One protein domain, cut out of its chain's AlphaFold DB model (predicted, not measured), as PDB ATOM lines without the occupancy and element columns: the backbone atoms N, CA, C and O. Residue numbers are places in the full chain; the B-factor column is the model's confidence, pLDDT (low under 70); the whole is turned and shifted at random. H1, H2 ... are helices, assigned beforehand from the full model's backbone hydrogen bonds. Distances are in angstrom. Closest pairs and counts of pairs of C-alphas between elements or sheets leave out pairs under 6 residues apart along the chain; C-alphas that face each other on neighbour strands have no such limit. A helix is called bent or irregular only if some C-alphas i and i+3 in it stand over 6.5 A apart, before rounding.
ATOM      1  N   GLN A 176     220.950 157.623 113.737       73.19
ATOM      2  CA  GLN A 176     222.045 158.483 113.295       73.19
ATOM      3  C   GLN A 176     221.571 159.727 112.534       73.19
ATOM      4  O   GLN A 176     222.123 160.810 112.713       73.19
ATOM      5  N   VAL A 177     220.535 159.618 111.701       77.50
ATOM      6  CA  VAL A 177     220.017 160.746 110.909       77.50
ATOM      7  C   VAL A 177     219.295 161.750 111.810       77.50
ATOM      8  O   VAL A 177     219.465 162.961 111.645       77.50
ATOM      9  N   VAL A 178     218.539 161.262 112.799       76.81
ATOM     10  CA  VAL A 178     217.860 162.101 113.801       76.81
ATOM     11  C   VAL A 178     218.879 162.880 114.625       76.81
ATOM     12  O   VAL A 178     218.736 164.096 114.808       76.81
ATOM     13  N   GLU A 179     219.928 162.196 115.081       81.25
ATOM     14  CA  GLU A 179     220.979 162.803 115.891       81.25
ATOM     15  C   GLU A 179     221.790 163.820 115.078       81.25
ATOM     16  O   GLU A 179     221.954 164.962 115.505       81.25
ATOM     17  N   ASN A 180     222.155 163.497 113.834       82.88
ATOM     18  CA  ASN A 180     222.811 164.439 112.922       82.88
ATOM     19  C   ASN A 180     221.966 165.702 112.671       82.88
ATOM     20  O   ASN A 180     222.496 166.815 112.644       82.88
ATOM     21  N   GLN A 181     220.639 165.582 112.547       78.94
ATOM     22  CA  GLN A 181     219.756 166.747 112.420       78.94
ATOM     23  C   GLN A 181     219.678 167.588 113.701       78.94
ATOM     24  O   GLN A 181     219.594 168.821 113.620       78.94
ATOM     25  N   ARG A 182     219.695 166.957 114.883       80.50
ATOM     26  CA  ARG A 182     219.776 167.663 116.173       80.50
ATOM     27  C   ARG A 182     221.091 168.419 116.296       80.50
ATOM     28  O   ARG A 182     221.063 169.627 116.542       80.50
ATOM     29  N   LEU A 183     222.210 167.747 116.037       86.62
ATOM     30  CA  LEU A 183     223.544 168.336 116.057       86.62
ATOM     31  C   LEU A 183     223.633 169.518 115.089       86.62
ATOM     32  O   LEU A 183     224.033 170.603 115.497       86.62
ATOM     33  N   LEU A 184     223.130 169.387 113.858       85.56
ATOM     34  CA  LEU A 184     223.082 170.491 112.891       85.56
ATOM     35  C   LEU A 184     222.283 171.704 113.388       85.56
ATOM     36  O   LEU A 184     222.660 172.841 113.101       85.56
ATOM     37  N   LYS A 185     221.177 171.507 114.120       84.25
ATOM     38  CA  LYS A 185     220.407 172.622 114.706       84.25
ATOM     39  C   LYS A 185     221.201 173.337 115.798       84.25
ATOM     40  O   LYS A 185     221.228 174.568 115.803       84.25
ATOM     41  N   ILE A 186     221.852 172.578 116.680       83.69
ATOM     42  CA  ILE A 186     222.706 173.113 117.750       83.69
ATOM     43  C   ILE A 186     223.871 173.896 117.137       83.69
ATOM     44  O   ILE A 186     224.089 175.057 117.481       83.69
ATOM     45  N   LEU A 187     224.545 173.307 116.151       84.00
ATOM     46  CA  LEU A 187     225.703 173.889 115.480       84.00
ATOM     47  C   LEU A 187     225.339 175.188 114.742       84.00
ATOM     48  O   LEU A 187     226.035 176.195 114.864       84.00
ATOM     49  N   LYS A 188     224.186 175.219 114.057       83.25
ATOM     50  CA  LYS A 188     223.637 176.445 113.447       83.25
ATOM     51  C   LYS A 188     223.349 177.533 114.482       83.25
ATOM     52  O   LYS A 188     223.587 178.706 114.209       83.25
ATOM     53  N   TYR A 189     222.801 177.178 115.642       81.38
ATOM     54  CA  TYR A 189     222.498 178.149 116.695       81.38
ATOM     55  C   TYR A 189     223.769 178.735 117.319       81.38
ATOM     56  O   TYR A 189     223.880 179.954 117.444       81.38
ATOM     57  N   GLU A 190     224.741 177.884 117.645       81.12
ATOM     58  CA  GLU A 190     226.041 178.304 118.169       81.12
ATOM     59  C   GLU A 190     226.777 179.216 117.185       81.12
ATOM     60  O   GLU A 190     227.248 180.289 117.558       81.12
ATOM     61  N   ASN A 191     226.783 178.876 115.897       82.75
ATOM     62  CA  ASN A 191     227.453 179.689 114.886       82.75
ATOM     63  C   ASN A 191     226.774 181.035 114.622       82.75
ATOM     64  O   ASN A 191     227.458 182.023 114.367       82.75
ATOM     65  N   LYS A 192     225.447 181.139 114.770       80.44
ATOM     66  CA  LYS A 192     224.756 182.438 114.696       80.44
ATOM     67  C   LYS A 192     225.175 183.408 115.798       80.44
ATOM     68  O   LYS A 192     225.128 184.617 115.575       80.44
ATOM     69  N   LYS A 193     225.556 182.905 116.979       80.94
ATOM     70  CA  LYS A 193     226.094 183.745 118.059       80.94
ATOM     71  C   LYS A 193     227.494 184.243 117.724       80.94
ATOM     72  O   LYS A 193     227.803 185.378 118.046       80.94
ATOM     73  N   LYS A 194     228.295 183.412 117.055       83.75
ATOM     74  CA  LYS A 194     229.713 183.628 116.728       83.75
ATOM     75  C   LYS A 194     229.960 184.536 115.516       83.75
ATOM     76  O   LYS A 194     231.076 184.590 115.021       83.75
ATOM     77  N   HIS A 195     228.953 185.274 115.042       82.56
ATOM     78  CA  HIS A 195     229.095 186.187 113.892       82.56
ATOM     79  C   HIS A 195     230.176 187.262 114.104       82.56
ATOM     80  O   HIS A 195     230.767 187.739 113.147       82.56
ATOM     81  N   TYR A 196     230.489 187.581 115.363       82.00
ATOM     82  CA  TYR A 196     231.575 188.487 115.747       82.00
ATOM     83  C   TYR A 196     232.991 187.912 115.549       82.00
ATOM     84  O   TYR A 196     233.957 188.644 115.718       82.00
ATOM     85  N   LEU A 197     233.136 186.618 115.238       85.38
ATOM     86  CA  LEU A 197     234.431 185.970 114.973       85.38
ATOM     87  C   LEU A 197     234.846 186.040 113.494       85.38
ATOM     88  O   LEU A 197     235.941 185.600 113.144       85.38
ATOM     89  N   LEU A 198     233.960 186.537 112.627       84.88
ATOM     90  CA  LEU A 198     234.198 186.655 111.190       84.88
ATOM     91  C   LEU A 198     235.081 187.855 110.863       84.88
ATOM     92  O   LEU A 198     235.108 188.834 111.606       84.88
ATOM     93  N   SER A 199     235.755 187.790 109.714       84.31
ATOM     94  CA  SER A 199     236.512 188.927 109.207       84.31
ATOM     95  C   SER A 199     235.594 190.099 108.896       84.31
ATOM     96  O   SER A 199     234.528 189.938 108.295       84.31
ATOM     97  N   THR A 200     236.043 191.277 109.306       79.75
ATOM     98  CA  THR A 200     235.470 192.568 108.924       79.75
ATOM     99  C   THR A 200     236.353 193.200 107.854       79.75
ATOM    100  O   THR A 200     237.510 192.813 107.713       79.75
ATOM    101  N   ASP A 201     235.843 194.197 107.130       78.88
ATOM    102  CA  ASP A 201     236.630 194.879 106.089       78.88
ATOM    103  C   ASP A 201     237.901 195.546 106.647       78.88
ATOM    104  O   ASP A 201     238.893 195.682 105.939       78.88
ATOM    105  N   ALA A 202     237.889 195.936 107.927       79.31
ATOM    106  CA  ALA A 202     239.010 196.603 108.590       79.31
ATOM    107  C   ALA A 202     239.988 195.641 109.287       79.31
ATOM    108  O   ALA A 202     241.159 195.980 109.454       79.31
ATOM    109  N   GLN A 203     239.527 194.469 109.741       77.62
ATOM    110  CA  GLN A 203     240.352 193.512 110.485       77.62
ATOM    111  C   GLN A 203     240.007 192.057 110.130       77.62
ATOM    112  O   GLN A 203     238.824 191.685 110.173       77.62
ATOM    113  N   PRO A 204     241.024 191.212 109.850       79.94
ATOM    114  CA  PRO A 204     240.816 189.789 109.616       79.94
ATOM    115  C   PRO A 204     240.309 189.109 110.893       79.94
ATOM    116  O   PRO A 204     240.805 189.358 111.991       79.94
ATOM    117  N   GLY A 205     239.297 188.260 110.743       82.06
ATOM    118  CA  GLY A 205     238.681 187.504 111.826       82.06
ATOM    119  C   GLY A 205     239.509 186.279 112.194       82.06
ATOM    120  O   GLY A 205     240.454 185.911 111.496       82.06
ATOM    121  N   ILE A 206     239.124 185.605 113.280       83.38
ATOM    122  CA  ILE A 206     239.889 184.475 113.839       83.38
ATOM    123  C   ILE A 206     240.055 183.347 112.807       83.38
ATOM    124  O   ILE A 206     241.128 182.765 112.689       83.38
ATOM    125  N   TYR A 207     239.026 183.097 111.993       80.50
ATOM    126  CA  TYR A 207     239.034 182.052 110.962       80.50
ATOM    127  C   TYR A 207     239.975 182.328 109.777       80.50
ATOM    128  O   TYR A 207     240.266 181.409 109.017       80.50
ATOM    129  N   GLN A 208     240.463 183.561 109.623       75.31
ATOM    130  CA  GLN A 208     241.377 183.950 108.547       75.31
ATOM    131  C   GLN A 208     242.848 183.986 109.004       75.31
ATOM    132  O   GLN A 208     243.753 183.989 108.169       75.31
ATOM    133  N   GLN A 209     243.105 184.000 110.318       68.38
ATOM    134  CA  GLN A 209     244.459 183.976 110.886       68.38
ATOM    135  C   GLN A 209     245.101 182.588 110.775       68.38
ATOM    136  O   GLN A 209     246.274 182.463 110.422       68.38
ATOM    137  N   GLU A 210     244.319 181.539 111.019       66.25
ATOM    138  CA  GLU A 210     244.728 180.157 110.792       66.25
ATOM    139  C   GLU A 210     244.508 179.834 109.308       66.25
ATOM    140  O   GLU A 210     243.379 179.622 108.874       66.25
ATOM    141  N   LYS A 211     245.581 179.827 108.498       67.00
ATOM    142  CA  LYS A 211     245.556 179.551 107.041       67.00
ATOM    143  C   LYS A 211     245.196 178.092 106.699       67.00
ATOM    144  O   LYS A 211     245.816 177.474 105.838       67.00
ATOM    145  N   HIS A 212     244.213 177.514 107.380       73.31
ATOM    146  CA  HIS A 212     243.717 176.177 107.108       73.31
ATOM    147  C   HIS A 212     242.520 176.250 106.145       73.31
ATOM    148  O   HIS A 212     241.578 177.014 106.384       73.31
ATOM    149  N   PRO A 213     242.488 175.438 105.073       77.31
ATOM    150  CA  PRO A 213     241.432 175.490 104.057       77.31
ATOM    151  C   PRO A 213     240.020 175.204 104.603       77.31
ATOM    152  O   PRO A 213     239.026 175.583 103.982       77.31
ATOM    153  N   GLU A 214     239.897 174.564 105.768       80.50
ATOM    154  CA  GLU A 214     238.596 174.312 106.403       80.50
ATOM    155  C   GLU A 214     238.006 175.530 107.121       80.50
ATOM    156  O   GLU A 214     236.786 175.718 107.087       80.50
ATOM    157  N   PHE A 215     238.832 176.408 107.698       81.69
ATOM    158  CA  PHE A 215     238.326 177.609 108.368       81.69
ATOM    159  C   PHE A 215     237.723 178.602 107.374       81.69
ATOM    160  O   PHE A 215     236.681 179.191 107.662       81.69
ATOM    161  N   ALA A 216     238.255 178.663 106.150       81.69
ATOM    162  CA  ALA A 216     237.649 179.416 105.053       81.69
ATOM    163  C   ALA A 216     236.237 178.906 104.695       81.69
ATOM    164  O   ALA A 216     235.323 179.692 104.421       81.69
ATOM    165  N   LYS A 217     236.013 177.581 104.731       84.75
ATOM    166  CA  LYS A 217     234.682 176.988 104.501       84.75
ATOM    167  C   LYS A 217     233.715 177.358 105.627       84.75
ATOM    168  O   LYS A 217     232.563 177.699 105.349       84.75
ATOM    169  N   ILE A 218     234.184 177.327 106.874       82.88
ATOM    170  CA  ILE A 218     233.398 177.697 108.057       82.88
ATOM    171  C   ILE A 218     233.027 179.183 108.010       82.88
ATOM    172  O   ILE A 218     231.850 179.517 108.145       82.88
ATOM    173  N   GLU A 219     233.978 180.072 107.731       84.88
ATOM    174  CA  GLU A 219     233.742 181.515 107.634       84.88
ATOM    175  C   GLU A 219     232.700 181.849 106.555       84.88
ATOM    176  O   GLU A 219     231.721 182.552 106.822       84.88
ATOM    177  N   ASN A 220     232.824 181.258 105.364       85.31
ATOM    178  CA  ASN A 220     231.852 181.424 104.280       85.31
ATOM    179  C   ASN A 220     230.469 180.842 104.605       85.31
ATOM    180  O   ASN A 220     229.453 181.294 104.067       85.31
ATOM    181  N   TRP A 221     230.401 179.820 105.458       85.31
ATOM    182  CA  TRP A 221     229.136 179.250 105.908       85.31
ATOM    183  C   TRP A 221     228.438 180.145 106.938       85.31
ATOM    184  O   TRP A 221     227.232 180.369 106.831       85.31
ATOM    185  N   ILE A 222     229.184 180.715 107.888       85.06
ATOM    186  CA  ILE A 222     228.644 181.635 108.898       85.06
ATOM    187  C   ILE A 222     228.237 182.969 108.246       85.06
ATOM    188  O   ILE A 222     227.147 183.461 108.545       85.06
ATOM    189  N   LYS A 223     229.019 183.503 107.289       83.38
ATOM    190  CA  LYS A 223     228.681 184.721 106.513       83.38
ATOM    191  C   LYS A 223     227.327 184.620 105.801       83.38
ATOM    192  O   LYS A 223     226.586 185.596 105.748       83.38
ATOM    193  N   ARG A 224     226.959 183.430 105.308       83.75
ATOM    194  CA  ARG A 224     225.648 183.176 104.673       83.75
ATOM    195  C   ARG A 224     224.475 183.174 105.657       83.75
ATOM    196  O   ARG A 224     223.322 183.287 105.241       83.75
ATOM    197  N   MET A 225     224.725 183.015 106.954       81.12
ATOM    198  CA  MET A 225     223.674 183.038 107.968       81.12
ATOM    199  C   MET A 225     223.401 184.459 108.448       81.12
ATOM    200  O   MET A 225     224.320 185.250 108.620       81.12
ATOM    201  N   LYS A 226     222.140 184.769 108.769       75.88
ATOM    202  CA  LYS A 226     221.818 186.014 109.480       75.88
ATOM    203  C   LYS A 226     222.355 185.957 110.924       75.88
ATOM    204  O   LYS A 226     222.095 184.944 111.591       75.88
ATOM    205  N   PRO A 227     223.036 187.011 111.418       76.38
ATOM    206  CA  PRO A 227     223.534 187.069 112.790       76.38
ATOM    207  C   PRO A 227     222.394 186.938 113.801       76.38
ATOM    208  O   PRO A 227     221.258 187.350 113.547       76.38
ATOM    209  N   ALA A 228     222.685 186.357 114.967       68.69
ATOM    210  CA  ALA A 228     221.721 186.319 116.061       68.69
ATOM    211  C   ALA A 228     221.454 187.746 116.571       68.69
ATOM    212  O   ALA A 228     222.260 188.316 117.303       68.69
ATOM    213  N   VAL A 229     220.305 188.325 116.207       63.94
ATOM    214  CA  VAL A 229     219.858 189.619 116.738       63.94
ATOM    215  C   VAL A 229     219.633 189.471 118.244       63.94
ATOM    216  O   VAL A 229     218.732 188.750 118.685       63.94
ATOM    217  N   LYS A 230     220.456 190.143 119.056       53.59
ATOM    218  CA  LYS A 230     220.282 190.191 120.513       53.59
ATOM    219  C   LYS A 230     219.048 191.036 120.822       53.59
ATOM    220  O   LYS A 230     219.118 192.254 120.918       53.59
TER     221      LYS A 230
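Overview. This is residues 176 to 230 of the 304 residues of an uncharacterized protein of Strigamia maritima (UniProt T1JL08). A long helix, H1, sticks out with its first half, residues 176 to 187, as a free arm from a small body, in which the shorter helix H3 stands crosswise to H1 near its kink and the one-turn helix H2 packs beside H3. The loop of residues 198 to 205 makes the end of the body away from the arm, and the tail after H3, residues 224 to 230, crosses H1 to the side away from H3. The printed part has 55 residues with three named helices, in the order H1, H2, H3, and no named strand; the class is all helix. The whole is loose, with a radius of gyration of the C-alphas of 12.6 A, and flat, spanning 40 by 29 by 14 A.

Along the chain. H1 is residues 176 to 197, 30.2 A from first to last C-alpha, and begins with C-alpha 176 at (222.045, 158.483, 113.295). It has a kink of 36 degrees near residue 191 and is irregular: C-alphas 193 and 196 are 7.6 A apart. H2 is residues 206 to 209, 5.5 A long, with C-alpha 206 at (239.889, 184.475, 113.839). H3 is residues 213 to 223, 15.9 A long, and ends with C-alpha 223 at (228.681, 184.721, 106.513).

Arrangement. H1 touches H3 with residues 191 to 195 alone; the closest C-alphas are those of Asn 191 and Ile 222, 6.4 A apart. Their lines are about perpendicular, at 79 degrees, the line of H1 being a rough one. H1 and H2 are close but not clearly touching, with the closest C-alphas, those of Leu 197 and Ile 206, 5.8 A apart. H2 touches H3, and their closest C-alphas are those of Tyr 207 and Phe 215, 5.2 A apart. Of the pairs of O i and N i+4, 15 of 18 are within hydrogen-bond range in H1 and 6 of 7 in H3, while H2 is too short for such a pair.

Size, cuts and confidence. The C-alphas of Gln 176 and Ala 202 are the two farthest apart, at 42.0 A. Without residues 176 to 187, which stand free, the body has 43 residues, spans 29 by 22 by 14 A and has a radius of gyration of 10.1 A. The printed part has no cut. The link from H1 to H2 is short, with 8 residues, and the link from H2 to H3 is tight, with 3 residues. The mean pLDDT of the printed part is 79.6; it is under 70 in residues 209 to 211 and residues 228 to 230 of this model.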